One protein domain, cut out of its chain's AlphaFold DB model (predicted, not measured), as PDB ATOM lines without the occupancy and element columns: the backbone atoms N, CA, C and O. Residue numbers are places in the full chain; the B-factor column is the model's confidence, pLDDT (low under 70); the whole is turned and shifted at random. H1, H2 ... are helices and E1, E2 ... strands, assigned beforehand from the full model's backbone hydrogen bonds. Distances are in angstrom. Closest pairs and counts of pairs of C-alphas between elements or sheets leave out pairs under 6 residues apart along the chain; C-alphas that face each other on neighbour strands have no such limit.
ATOM      1  N   CYS A  63     108.252  61.639 125.221       92.06
ATOM      2  CA  CYS A  63     107.055  62.385 125.573       92.06
ATOM      3  C   CYS A  63     107.205  63.840 125.132       92.06
ATOM      4  O   CYS A  63     108.210  64.494 125.416       92.06
ATOM      5  N   THR A  64     106.187  64.370 124.465       93.62
ATOM      6  CA  THR A  64     106.055  65.814 124.235       93.62
ATOM      7  C   THR A  64     105.838  66.557 125.555       93.62
ATOM      8  O   THR A  64     105.468  65.957 126.561       93.62
ATOM      9  N   ILE A  65     105.996  67.887 125.563       91.44
ATOM     10  CA  ILE A  65     105.703  68.725 126.745       91.44
ATOM     11  C   ILE A  65     104.303  68.446 127.307       91.44
ATOM     12  O   ILE A  65     104.138  68.359 128.519       91.44
ATOM     13  N   THR A  66     103.298  68.299 126.442       91.38
ATOM     14  CA  THR A  66     101.915  68.053 126.864       91.38
ATOM     15  C   THR A  66     101.787  66.700 127.558       91.38
ATOM     16  O   THR A  66     101.266  66.641 128.668       91.38
ATOM     17  N   GLU A  67     102.324  65.636 126.956       93.25
ATOM     18  CA  GLU A  67     102.309  64.287 127.537       93.25
ATOM     19  C   GLU A  67     103.109  64.223 128.842       93.25
ATOM     20  O   GLU A  67     102.627  63.673 129.826       93.25
ATOM     21  N   ALA A  68     104.295  64.835 128.880       92.44
ATOM     22  CA  ALA A  68     105.140  64.890 130.067       92.44
ATOM     23  C   ALA A  68     104.476  65.678 131.210       92.44
ATOM     24  O   ALA A  68     104.506  65.260 132.366       92.44
ATOM     25  N   SER A  69     103.804  66.788 130.889       91.81
ATOM     26  CA  SER A  69     103.060  67.578 131.874       91.81
ATOM     27  C   SER A  69     101.841  66.829 132.422       91.81
ATOM     28  O   SER A  69     101.602  66.858 133.627       91.81
ATOM     29  N   ALA A  70     101.126  66.090 131.565       92.81
ATOM     30  CA  ALA A  70     100.002  65.254 131.971       92.81
ATOM     31  C   ALA A  70     100.467  64.090 132.855       92.81
ATOM     32  O   ALA A  70      99.836  63.802 133.868       92.81
ATOM     33  N   ARG A  71     101.610  63.481 132.514       91.62
ATOM     34  CA  ARG A  71     102.245  62.406 133.285       91.62
ATOM     35  C   ARG A  71     102.591  62.832 134.714       91.62
ATOM     36  O   ARG A  71     102.409  62.049 135.633       91.62
ATOM     37  N   LEU A  72     103.007  64.085 134.900       91.75
ATOM     38  CA  LEU A  72     103.300  64.672 136.213       91.75
ATOM     39  C   LEU A  72     102.106  65.392 136.868       91.75
ATOM     40  O   LEU A  72     102.256  65.971 137.942       91.75
ATOM     41  N   GLY A  73     100.931  65.412 136.231       92.06
ATOM     42  CA  GLY A  73      99.743  66.094 136.757       92.06
ATOM     43  C   GLY A  73      99.879  67.622 136.870       92.06
ATOM     44  O   GLY A  73      99.242  68.244 137.722       92.06
ATOM     45  N   VAL A  74     100.708  68.256 136.034       92.06
ATOM     46  CA  VAL A  74     100.960  69.709 136.053       92.06
ATOM     47  C   VAL A  74     100.637  70.373 134.715       92.06
ATOM     48  O   VAL A  74     100.617  69.746 133.666       92.06
ATOM     49  N   SER A  75     100.421  71.690 134.724       92.69
ATOM     50  CA  SER A  75     100.282  72.469 133.484       92.69
ATOM     51  C   SER A  75     101.591  72.499 132.684       92.69
ATOM     52  O   SER A  75     102.662  72.600 133.287       92.69
ATOM     53  N   ALA A  76     101.513  72.573 131.352       90.19
ATOM     54  CA  ALA A  76     102.674  72.656 130.457       90.19
ATOM     55  C   ALA A  76     103.671  73.780 130.815       90.19
ATOM     56  O   ALA A  76     104.881  73.565 130.792       90.19
ATOM     57  N   ASP A  77     103.200  74.966 131.208       90.19
ATOM     58  CA  ASP A  77     104.094  76.073 131.596       90.19
ATOM     59  C   ASP A  77     104.754  75.871 132.961       90.19
ATOM     60  O   ASP A  77     105.824  76.412 133.238       90.19
ATOM     61  N   ARG A  78     104.128  75.079 133.836       89.00
ATOM     62  CA  ARG A  78     104.757  74.656 135.089       89.00
ATOM     63  C   ARG A  78     105.805  73.591 134.813       89.00
ATOM     64  O   ARG A  78     106.910  73.731 135.314       89.00
ATOM     65  N   PHE A  79     105.494  72.616 133.962       92.75
ATOM     66  CA  PHE A  79     106.469  71.632 133.509       92.75
ATOM     67  C   PHE A  79     107.729  72.314 132.957       92.75
ATOM     68  O   PHE A  79     108.808  72.048 133.462       92.75
ATOM     69  N   LYS A  80     107.600  73.297 132.051       90.69
ATOM     70  CA  LYS A  80     108.747  74.068 131.521       90.69
ATOM     71  C   LYS A  80     109.599  74.741 132.604       90.69
ATOM     72  O   LYS A  80     110.812  74.839 132.454       90.69
ATOM     73  N   ARG A  81     108.974  75.257 133.668       88.19
ATOM     74  CA  ARG A  81     109.689  75.895 134.785       88.19
ATOM     75  C   ARG A  81     110.399  74.871 135.659       88.19
ATOM     76  O   ARG A  81     111.547  75.095 136.016       88.19
ATOM     77  N   ILE A  82     109.733  73.757 135.958       90.12
ATOM     78  CA  ILE A  82     110.307  72.654 136.732       90.12
ATOM     79  C   ILE A  82     111.481  72.040 135.968       90.12
ATOM     80  O   ILE A  82     112.547  71.875 136.547       90.12
ATOM     81  N   THR A  83     111.339  71.786 134.665       91.31
ATOM     82  CA  THR A  83     112.432  71.245 133.847       91.31
ATOM     83  C   THR A  83     113.598  72.220 133.742       91.31
ATOM     84  O   THR A  83     114.742  71.792 133.821       91.31
ATOM     85  N   ALA A  84     113.339  73.528 133.619       88.94
ATOM     86  CA  ALA A  84     114.394  74.540 133.630       88.94
ATOM     87  C   ALA A  84     115.130  74.600 134.981       88.94
ATOM     88  O   ALA A  84     116.353  74.674 134.998       88.94
ATOM     89  N   ALA A  85     114.401  74.531 136.100       86.31
ATOM     90  CA  ALA A  85     114.981  74.548 137.444       86.31
ATOM     91  C   ALA A  85     115.761  73.263 137.771       86.31
ATOM     92  O   ALA A  85     116.803  73.330 138.413       86.31
ATOM     93  N   ALA A  86     115.281  72.110 137.301       88.62
ATOM     94  CA  ALA A  86     115.944  70.816 137.451       88.62
ATOM     95  C   ALA A  86     117.059  70.580 136.412       88.62
ATOM     96  O   ALA A  86     117.720  69.548 136.446       88.62
ATOM     97  N   GLY A  87     117.257  71.504 135.464       89.94
ATOM     98  CA  GLY A  87     118.256  71.367 134.402       89.94
ATOM     99  C   GLY A  87     117.972  70.240 133.402       89.94
ATOM    100  O   GLY A  87     118.890  69.791 132.719       89.94
ATOM    101  N   LEU A  88     116.722  69.773 133.289       92.12
ATOM    102  CA  LEU A  88     116.373  68.673 132.392       92.12
ATOM    103  C   LEU A  88     116.370  69.135 130.925       92.12
ATOM    104  O   LEU A  88     115.491  69.889 130.490       92.12
ATOM    105  N   ALA A  89     117.333  68.635 130.151       90.81
ATOM    106  CA  ALA A  89     117.429  68.874 128.715       90.81
ATOM    107  C   ALA A  89     116.497  67.939 127.913       90.81
ATOM    108  O   ALA A  89     116.309  66.780 128.283       90.81
ATOM    109  N   PRO A  90     115.909  68.406 126.795       92.44
ATOM    110  CA  PRO A  90     115.144  67.538 125.909       92.44
ATOM    111  C   PRO A  90     116.069  66.557 125.176       92.44
ATOM    112  O   PRO A  90     117.119  66.941 124.666       92.44
ATOM    113  N   VAL A  91     115.634  65.304 125.056       91.00
ATOM    114  CA  VAL A  91     116.363  64.228 124.361       91.00
ATOM    115  C   VAL A  91     116.278  64.384 122.839       91.00
ATOM    116  O   VAL A  91     117.146  63.919 122.104       91.00
ATOM    117  N   ALA A  92     115.237  65.057 122.346       88.75
ATOM    118  CA  ALA A  92     115.099  65.400 120.935       88.75
ATOM    119  C   ALA A  92     114.362  66.731 120.764       88.75
ATOM    120  O   ALA A  92     113.482  67.084 121.552       88.75
ATOM    121  N   THR A  93     114.698  67.454 119.699       91.06
ATOM    122  CA  THR A  93     113.980  68.656 119.275       91.06
ATOM    123  C   THR A  93     113.706  68.558 117.783       91.06
ATOM    124  O   THR A  93     114.635  68.423 116.993       91.06
ATOM    125  N   GLU A  94     112.436  68.629 117.398       91.69
ATOM    126  CA  GLU A  94     112.003  68.526 116.004       91.69
ATOM    127  C   GLU A  94     111.241  69.784 115.590       91.69
ATOM    128  O   GLU A  94     110.535  70.400 116.390       91.69
ATOM    129  N   GLN A  95     111.367  70.164 114.320       88.75
ATOM    130  CA  GLN A  95     110.582  71.242 113.729       88.75
ATOM    131  C   GLN A  95     109.447  70.641 112.903       88.75
ATOM    132  O   GLN A  95     109.684  69.982 111.893       88.75
ATOM    133  N   ILE A  96     108.208  70.879 113.326       87.44
ATOM    134  CA  ILE A  96     107.010  70.346 112.677       87.44
ATOM    135  C   ILE A  96     106.222  71.505 112.074       87.44
ATOM    136  O   ILE A  96     105.866  72.456 112.769       87.44
ATOM    137  N   ARG A  97     105.917  71.427 110.775       83.44
ATOM    138  CA  ARG A  97     105.019  72.385 110.117       83.44
ATOM    139  C   ARG A  97     103.568  71.978 110.356       83.44
ATOM    140  O   ARG A  97     103.138  70.923 109.898       83.44
ATOM    141  N   LYS A  98     102.806  72.818 111.055       82.12
ATOM    142  CA  LYS A  98     101.373  72.617 111.307       82.12
ATOM    143  C   LYS A  98     100.653  73.963 111.229       82.12
ATOM    144  O   LYS A  98     101.167  74.957 111.728       82.12
ATOM    145  N   TYR A  99      99.486  74.004 110.583       76.38
ATOM    146  CA  TYR A  99      98.683  75.230 110.409       76.38
ATOM    147  C   TYR A  99      99.464  76.420 109.809       76.38
ATOM    148  O   TYR A  99      99.338  77.550 110.264       76.38
ATOM    149  N   GLY A 100     100.325  76.166 108.817       84.06
ATOM    150  CA  GLY A 100     101.132  77.213 108.176       84.06
ATOM    151  C   GLY A 100     102.285  77.769 109.028       84.06
ATOM    152  O   GLY A 100     103.009  78.639 108.555       84.06
ATOM    153  N   GLN A 101     102.502  77.258 110.246       79.69
ATOM    154  CA  GLN A 101     103.585  77.675 111.140       79.69
ATOM    155  C   GLN A 101     104.568  76.528 111.403       79.69
ATOM    156  O   GLN A 101     104.192  75.356 111.423       79.69
ATOM    157  N   THR A 102     105.844  76.868 111.613       86.50
ATOM    158  CA  THR A 102     106.874  75.906 112.035       86.50
ATOM    159  C   THR A 102     106.947  75.904 113.559       86.50
ATOM    160  O   THR A 102     107.385  76.880 114.162       86.50
ATOM    161  N   LEU A 103     106.499  74.816 114.187       85.12
ATOM    162  CA  LEU A 103     106.510  74.631 115.636       85.12
ATOM    163  C   LEU A 103     107.732  73.808 116.048       85.12
ATOM    164  O   LEU A 103     108.012  72.767 115.460       85.12
ATOM    165  N   THR A 104     108.442  74.255 117.085       87.88
ATOM    166  CA  THR A 104     109.546  73.491 117.683       87.88
ATOM    167  C   THR A 104     108.995  72.589 118.783       87.88
ATOM    168  O   THR A 104     108.586  73.074 119.841       87.88
ATOM    169  N   VAL A 105     108.975  71.281 118.542       88.94
ATOM    170  CA  VAL A 105     108.505  70.276 119.499       88.94
ATOM    171  C   VAL A 105     109.704  69.660 120.207       88.94
ATOM    172  O   VAL A 105     110.612  69.123 119.578       88.94
ATOM    173  N   ARG A 106     109.708  69.766 121.538       92.25
ATOM    174  CA  ARG A 106     110.727  69.185 122.418       92.25
ATOM    175  C   ARG A 106     110.201  67.885 123.009       92.25
ATOM    176  O   ARG A 106     109.081  67.866 123.528       92.25
ATOM    177  N   TYR A 107     111.027  66.849 122.964       92.88
ATOM    178  CA  TYR A 107     110.732  65.536 123.518       92.88
ATOM    179  C   TYR A 107     111.628  65.244 124.716       92.88
ATOM    180  O   TYR A 107     112.838  65.456 124.664       92.88
ATOM    181  N   TYR A 108     111.025  64.715 125.771       94.19
ATOM    182  CA  TYR A 108     111.683  64.287 127.002       94.19
ATOM    183  C   TYR A 108     111.501  62.784 127.150       94.19
ATOM    184  O   TYR A 108     110.478  62.242 126.733       94.19
ATOM    185  N   ARG A 109     112.482  62.098 127.719       94.25
ATOM    186  CA  ARG A 109     112.354  60.676 128.020       94.25
ATOM    187  C   ARG A 109     111.439  60.490 129.232       94.25
ATOM    188  O   ARG A 109     111.541  61.240 130.198       94.25
ATOM    189  N   ALA A 110     110.552  59.498 129.181       92.75
ATOM    190  CA  ALA A 110     109.569  59.249 130.232       92.75
ATOM    191  C   ALA A 110     110.212  59.010 131.611       92.75
ATOM    192  O   ALA A 110     109.720  59.556 132.592       92.75
ATOM    193  N   ALA A 111     111.333  58.284 131.678       91.69
ATOM    194  CA  ALA A 111     112.092  58.071 132.914       91.69
ATOM    195  C   ALA A 111     112.573  59.386 133.545       91.69
ATOM    196  O   ALA A 111     112.400  59.599 134.742       91.69
ATOM    197  N   ASP A 112     113.137  60.282 132.732       93.25
ATOM    198  CA  ASP A 112     113.652  61.568 133.212       93.25
ATOM    199  C   ASP A 112     112.511  62.487 133.660       93.25
ATOM    200  O   ASP A 112     112.658  63.259 134.602       93.25
ATOM    201  N   VAL A 113     111.353  62.389 132.998       93.06
ATOM    202  CA  VAL A 113     110.125  63.070 133.418       93.06
ATOM    203  C   VAL A 113     109.653  62.528 134.764       93.06
ATOM    204  O   VAL A 113     109.358  63.326 135.644       93.06
ATOM    205  N   ASP A 114     109.615  61.208 134.954       92.69
ATOM    206  CA  ASP A 114     109.203  60.590 136.222       92.69
ATOM    207  C   ASP A 114     110.148  60.961 137.374       92.69
ATOM    208  O   ASP A 114     109.688  61.215 138.487       92.69
ATOM    209  N   ALA A 115     111.448  61.101 137.100       91.38
ATOM    210  CA  ALA A 115     112.436  61.576 138.071       91.38
ATOM    211  C   ALA A 115     112.184  63.023 138.547       91.38
ATOM    212  O   ALA A 115     112.702  63.431 139.585       91.38
ATOM    213  N   LEU A 116     111.354  63.807 137.844       92.44
ATOM    214  CA  LEU A 116     110.941  65.140 138.293       92.44
ATOM    215  C   LEU A 116     109.813  65.123 139.333       92.44
ATOM    216  O   LEU A 116     109.417  66.199 139.787       92.44
ATOM    217  N   ALA A 117     109.279  63.960 139.719       89.38
ATOM    218  CA  ALA A 117     108.183  63.866 140.686       89.38
ATOM    219  C   ALA A 117     108.498  64.593 142.009       89.38
ATOM    220  O   ALA A 117     107.671  65.370 142.491       89.38
ATOM    221  N   ASP A 118     109.718  64.445 142.529       87.31
ATOM    222  CA  ASP A 118     110.151  65.115 143.763       87.31
ATOM    223  C   ASP A 118     110.229  66.639 143.591       87.31
ATOM    224  O   ASP A 118     109.803  67.402 144.460       87.31
ATOM    225  N   HIS A 119     110.677  67.111 142.424       87.12
ATOM    226  CA  HIS A 119     110.691  68.539 142.097       87.12
ATOM    227  C   HIS A 119     109.275  69.119 141.960       87.12
ATOM    228  O   HIS A 119     109.028  70.259 142.359       87.12
ATOM    229  N   VAL A 120     108.327  68.344 141.420       88.81
ATOM    230  CA  VAL A 120     106.905  68.720 141.351       88.81
ATOM    231  C   VAL A 120     106.304  68.819 142.749       88.81
ATOM    232  O   VAL A 120     105.550  69.760 143.020       88.81
ATOM    233  N   HIS A 121     106.645  67.881 143.635       85.81
ATOM    234  CA  HIS A 121     106.206  67.895 145.024       85.81
ATOM    235  C   HIS A 121     106.759  69.116 145.771       85.81
ATOM    236  O   HIS A 121     105.978  69.903 146.306       85.81
ATOM    237  N   ALA A 122     108.069  69.367 145.686       83.50
ATOM    238  CA  ALA A 122     108.708  70.536 146.289       83.50
ATOM    239  C   ALA A 122     108.118  71.867 145.773       83.50
ATOM    240  O   ALA A 122     107.811  72.766 146.558       83.50
ATOM    241  N   ASP A 123     107.869  72.000 144.462       83.75
ATOM    242  CA  ASP A 123     107.185  73.174 143.893       83.75
ATOM    243  C   ASP A 123     105.744  73.319 144.423       83.75
ATOM    244  O   ASP A 123     105.252  74.433 144.631       83.75
ATOM    245  N   ALA A 124     105.035  72.210 144.659       82.88
ATOM    246  CA  ALA A 124     103.700  72.237 145.248       82.88
ATOM    247  C   ALA A 124     103.710  72.722 146.702       82.88
ATOM    248  O   ALA A 124     102.892  73.586 147.044       82.88
ATOM    249  N   GLU A 125     104.645  72.238 147.516       84.69
ATOM    250  CA  GLU A 125     104.821  72.655 148.909       84.69
ATOM    251  C   GLU A 125     105.230  74.125 149.022       84.69
ATOM    252  O   GLU A 125     104.583  74.892 149.740       84.69
ATOM    253  N   LEU A 126     106.216  74.570 148.232       81.25
ATOM    254  CA  LEU A 126     106.638  75.974 148.188       81.25
ATOM    255  C   LEU A 126     105.478  76.901 147.817       81.25
ATOM    256  O   LEU A 126     105.307  77.972 148.404       81.25
ATOM    257  N   ARG A 127     104.617  76.488 146.880       80.75
ATOM    258  CA  ARG A 127     103.417  77.255 146.517       80.75
ATOM    259  C   ARG A 127     102.360  77.254 147.613       80.75
ATOM    260  O   ARG A 127     101.702  78.277 147.806       80.75
ATOM    261  N   ALA A 128     102.154  76.134 148.302       79.31
ATOM    262  CA  ALA A 128     101.254  76.077 149.448       79.31
ATOM    263  C   ALA A 128     101.734  77.015 150.569       79.31
ATOM    264  O   ALA A 128     100.936  77.813 151.071       79.31
ATOM    265  N   ALA A 129     103.036  77.007 150.869       74.81
ATOM    266  CA  ALA A 129     103.667  77.913 151.822       74.81
ATOM    267  C   ALA A 129     103.532  79.385 151.392       74.81
ATOM    268  O   ALA A 129     103.011  80.202 152.152       74.81
ATOM    269  N   ALA A 130     103.874  79.723 150.143       73.75
ATOM    270  CA  ALA A 130     103.748  81.085 149.615       73.75
ATOM    271  C   ALA A 130     102.299  81.606 149.668       73.75
ATOM    272  O   ALA A 130     102.050  82.754 150.043       73.75
ATOM    273  N   ARG A 131     101.311  80.756 149.356       76.38
ATOM    274  CA  ARG A 131      99.882  81.097 149.488       76.38
ATOM    275  C   ARG A 131      99.458  81.288 150.943       76.38
ATOM    276  O   ARG A 131      98.582  82.108 151.211       76.38
ATOM    277  N   ALA A 132     100.005  80.519 151.880       78.56
ATOM    278  CA  ALA A 132      99.726  80.692 153.304       78.56
ATOM    279  C   ALA A 132     100.286  82.027 153.825       78.56
ATOM    280  O   ALA A 132      99.556  82.774 154.476       78.56
ATOM    281  N   VAL A 133     101.522  82.373 153.449       76.19
ATOM    282  CA  VAL A 133     102.152  83.660 153.786       76.19
ATOM    283  C   VAL A 133     101.367  84.825 153.186       76.19
ATOM    284  O   VAL A 133     100.964  85.722 153.920       76.19
ATOM    285  N   SER A 134     101.038  84.770 151.892       77.25
ATOM    286  CA  SER A 134     100.252  85.816 151.223       77.25
ATOM    287  C   SER A 134      98.884  86.037 151.881       77.25
ATOM    288  O   SER A 134      98.473  87.178 152.093       77.25
ATOM    289  N   ARG A 135      98.190  84.960 152.282       75.81
ATOM    290  CA  ARG A 135      96.927  85.060 153.034       75.81
ATOM    291  C   ARG A 135      97.120  85.695 154.410       75.81
ATOM    292  O   ARG A 135      96.299  86.518 154.808       75.81
ATOM    293  N   SER A 136      98.191  85.346 155.120       76.06
ATOM    294  CA  SER A 136      98.522  85.941 156.421       76.06
ATOM    295  C   SER A 136      98.831  87.435 156.299       76.06
ATOM    296  O   SER A 136      98.302  88.244 157.060       76.06
ATOM    297  N   GLU A 137      99.611  87.837 155.295       79.88
ATOM    298  CA  GLU A 137      99.900  89.245 155.012       79.88
ATOM    299  C   GLU A 137      98.649  90.026 154.612       79.88
ATOM    300  O   GLU A 137      98.433  91.134 155.105       79.88
ATOM    301  N   ALA A 138      97.794  89.452 153.762       76.12
ATOM    302  CA  ALA A 138      96.513  90.048 153.399       76.12
ATOM    303  C   ALA A 138      95.608  90.221 154.628       76.12
ATOM    304  O   ALA A 138      95.002  91.279 154.797       76.12
ATOM    305  N   ALA A 139      95.566  89.231 155.526       81.94
ATOM    306  CA  ALA A 139      94.833  89.327 156.784       81.94
ATOM    307  C   ALA A 139      95.402  90.426 157.698       81.94
ATOM    308  O   ALA A 139      94.639  91.242 158.211       81.94
ATOM    309  N   ARG A 140      96.732  90.516 157.846       84.75
ATOM    310  CA  ARG A 140      97.398  91.588 158.612       84.75
ATOM    311  C   ARG A 140      97.086  92.970 158.039       84.75
ATOM    312  O   ARG A 140      96.673  93.852 158.788       84.75
ATOM    313  N   LYS A 141      97.206  93.144 156.718       85.31
ATOM    314  CA  LYS A 141      96.843  94.388 156.021       85.31
ATOM    315  C   LYS A 141      95.371  94.732 156.242       85.31
ATOM    316  O   LYS A 141      95.060  95.866 156.580       85.31
ATOM    317  N   ALA A 142      94.467  93.758 156.138       83.38
ATOM    318  CA  ALA A 142      93.044  93.972 156.391       83.38
ATOM    319  C   ALA A 142      92.764  94.405 157.841       83.38
ATOM    320  O   ALA A 142      91.968  95.317 158.058       83.38
ATOM    321  N   VAL A 143      93.431  93.800 158.831       90.00
ATOM    322  CA  VAL A 143      93.329  94.199 160.246       90.00
ATOM    323  C   VAL A 143      93.850  95.621 160.452       90.00
ATOM    324  O   VAL A 143      93.176  96.427 161.091       90.00
ATOM    325  N   GLN A 144      95.001  95.962 159.873       89.44
ATOM    326  CA  GLN A 144      95.563  97.312 159.956       89.44
ATOM    327  C   GLN A 144      94.630  98.350 159.320       89.44
ATOM    328  O   GLN A 144      94.346  99.375 159.939       89.44
ATOM    329  N   THR A 145      94.077  98.066 158.140       89.50
ATOM    330  CA  THR A 145      93.099  98.937 157.476       89.50
ATOM    331  C   THR A 145      91.823  99.087 158.301       89.50
ATOM    332  O   THR A 145      91.309 100.194 158.431       89.50
ATOM    333  N   ARG A 146      91.316  98.009 158.920       87.50
ATOM    334  CA  ARG A 146      90.174  98.091 159.849       87.50
ATOM    335  C   ARG A 146      90.485  98.995 161.041       87.50
ATOM    336  O   ARG A 146      89.656  99.836 161.371       87.50
ATOM    337  N   LYS A 147      91.675  98.868 161.640       91.44
ATOM    338  CA  LYS A 147      92.118  99.713 162.762       91.44
ATOM    339  C   LYS A 147      92.202 101.190 162.363       91.44
ATOM    340  O   LYS A 147      91.691 102.036 163.087       91.44
ATOM    341  N   LEU A 148      92.799 101.495 161.209       89.50
ATOM    342  CA  LEU A 148      92.897 102.865 160.691       89.50
ATOM    343  C   LEU A 148      91.521 103.458 160.373       89.50
ATOM    344  O   LEU A 148      91.245 104.591 160.747       89.50
ATOM    345  N   ASN A 149      90.641 102.683 159.737       88.25
ATOM    346  CA  ASN A 149      89.283 103.124 159.428       88.25
ATOM    347  C   ASN A 149      88.449 103.367 160.689       88.25
ATOM    348  O   ASN A 149      87.662 104.306 160.716       88.25
ATOM    349  N   LEU A 150      88.625 102.547 161.730       91.25
ATOM    350  CA  LEU A 150      87.979 102.770 163.021       91.25
ATOM    351  C   LEU A 150      88.489 104.059 163.674       91.25
ATOM    352  O   LEU A 150      87.684 104.862 164.128       91.25
ATOM    353  N   ALA A 151      89.806 104.288 163.672       90.19
ATOM    354  CA  ALA A 151      90.389 105.519 164.202       90.19
ATOM    355  C   ALA A 151      89.883 106.764 163.452       90.19
ATOM    356  O   ALA A 151      89.487 107.733 164.090       90.19
ATOM    357  N   ARG A 152      89.818 106.716 162.113       90.56
ATOM    358  CA  ARG A 152      89.235 107.789 161.289       90.56
ATOM    359  C   ARG A 152      87.774 108.050 161.635       90.56
ATOM    360  O   ARG A 152      87.406 109.200 161.824       90.56
ATOM    361  N   ALA A 153      86.972 106.996 161.786       93.19
ATOM    362  CA  ALA A 153      85.570 107.139 162.163       93.19
ATOM    363  C   ALA A 153      85.400 107.769 163.553       93.19
ATOM    364  O   ALA A 153      84.517 108.599 163.733       93.19
ATOM    365  N   VAL A 154      86.252 107.419 164.524       93.50
ATOM    366  CA  VAL A 154      86.238 108.031 165.865       93.50
ATOM    367  C   VAL A 154      86.577 109.520 165.798       93.50
ATOM    368  O   VAL A 154      85.859 110.324 166.384       93.50
ATOM    369  N   VAL A 155      87.626 109.893 165.058       94.25
ATOM    370  CA  VAL A 155      88.019 111.302 164.881       94.25
ATOM    371  C   VAL A 155      86.915 112.090 164.178       94.25
ATOM    372  O   VAL A 155      86.500 113.123 164.689       94.25
ATOM    373  N   ALA A 156      86.378 111.569 163.072       94.12
ATOM    374  CA  ALA A 156      85.306 112.222 162.326       94.12
ATOM    375  C   ALA A 156      84.022 112.367 163.157       94.12
ATOM    376  O   ALA A 156      83.375 113.407 163.103       94.12
ATOM    377  N   ARG A 157      83.657 111.368 163.977       94.69
ATOM    378  CA  ARG A 157      82.515 111.479 164.904       94.69
ATOM    379  C   ARG A 157      82.737 112.566 165.956       94.69
ATOM    380  O   ARG A 157      81.831 113.353 166.197       94.69
ATOM    381  N   ALA A 158      83.928 112.634 166.551       94.06
ATOM    382  CA  ALA A 158      84.256 113.695 167.502       94.06
ATOM    383  C   ALA A 158      84.209 115.083 166.838       94.06
ATOM    384  O   ALA A 158      83.650 116.020 167.402       94.06
ATOM    385  N   GLU A 159      84.736 115.205 165.618       94.12
ATOM    386  CA  GLU A 159      84.681 116.445 164.848       94.12
ATOM    387  C   GLU A 159      83.236 116.847 164.537       94.12
ATOM    388  O   GLU A 159      82.873 118.002 164.759       94.12
ATOM    389  N   ILE A 160      82.381 115.902 164.133       94.38
ATOM    390  CA  ILE A 160      80.954 116.152 163.899       94.38
ATOM    391  C   ILE A 160      80.275 116.703 165.149       94.38
ATOM    392  O   ILE A 160      79.597 117.717 165.047       94.38
ATOM    393  N   GLU A 161      80.484 116.107 166.323       91.31
ATOM    394  CA  GLU A 161      79.875 116.607 167.565       91.31
ATOM    395  C   GLU A 161      80.310 118.047 167.888       91.31
ATOM    396  O   GLU A 161      79.509 118.853 168.353       91.31
ATOM    397  N   THR A 162      81.560 118.412 167.585       90.06
ATOM    398  CA  THR A 162      82.056 119.784 167.811       90.06
ATOM    399  C   THR A 162      81.589 120.793 166.758       90.06
ATOM    400  O   THR A 162      81.429 121.981 167.050       90.06
ATOM    401  N   THR A 163      81.389 120.348 165.517       90.31
ATOM    402  CA  THR A 163      81.158 121.224 164.357       90.31
ATOM    403  C   THR A 163      79.712 121.226 163.869       90.31
ATOM    404  O   THR A 163      79.331 122.140 163.123       90.31
TER     405      THR A 163
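Overview. This is residues 63 to 163 of the 440 residues of an uncharacterized protein of Streptosporangium canum (UniProt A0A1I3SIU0). A small head with one very long helix: E1 and E2 form a two-stranded hairpin, the short helices H1, H2 and H3 gather at the end of that hairpin away from its turn, and residues 125 to 163 of H4 stick out from the head as a free arm. The arm makes most of the length, with spans of 79 by 37 by 19 A for the whole and 39 by 19 by 17 A for the head without the arm. The printed part has 101 residues, with four named helices and two named strands in the order H1, H2, E1, E2, H3, H4, and its sheet, E1 - E2, is antiparallel. The class is mostly helix, and the whole is extended, with a radius of gyration of the C-alphas of 25.3 A.

Along the chain. Strand E1 is residues 92 to 98, 18.3 A from first to last C-alpha, and begins with C-alpha 92 at (115.099, 65.400, 120.935). Strand E2 is residues 101 to 109, 25.5 A long. Helix H1 is residues 65 to 71, helix H2 is residues 76 to 85, 14.3 A long, and helix H3 is residues 110 to 114. Helix H4 is residues 117 to 163 and measures 67.7 A, from C-alpha 117 at (108.183, 63.866, 140.686) to C-alpha 163 at (81.158, 121.224, 164.357).

Arrangement. E1 and E2 are a hairpin, antiparallel at 149 degrees between their directions; the C-alphas of 93 and 106 face each other at 4.6 A. N 94 and O 105 are within hydrogen-bond range at 2.9 A, and N 103 and O 96 at 2.8 A. Residues 63 to 64 make a short antiparallel pairing with residues 107 to 108 of E2. The closest C-alphas of H1 and E2 are those of Ile 65 and Arg 106, 6.6 A apart. H1 touches H3, closest at the C-alphas of Ala 68 and Val 113, 6.3 A. H1 also touches H2, about perpendicular at 88 degrees, closest at the C-alphas of Ser 69 and Ala 76, 5.3 A. H2 and H4 only just touch, with 3 pairs of C-alphas within 8 A, through residues 119 to 123 of H4 alone; the closest are those of Ile 82 and His 119, 6.8 A, and the lines are about perpendicular at 74 degrees. H3 and H4 meet only through their link. H4 is apart from H1, E1 and E2. In H1, H2, H3 and H4 every O i to N i+4 pair is within hydrogen-bond range.

Size, cuts and confidence. The two C-alphas farthest apart, those of Ala 92 and Thr 162, are 79.0 A apart. The printed part has no cut. No link is long: the link from H2 to E1 is short, with 6 residues, and the other four are tight. The mean pLDDT of the printed part is 88.1, and no printed residue is under 70.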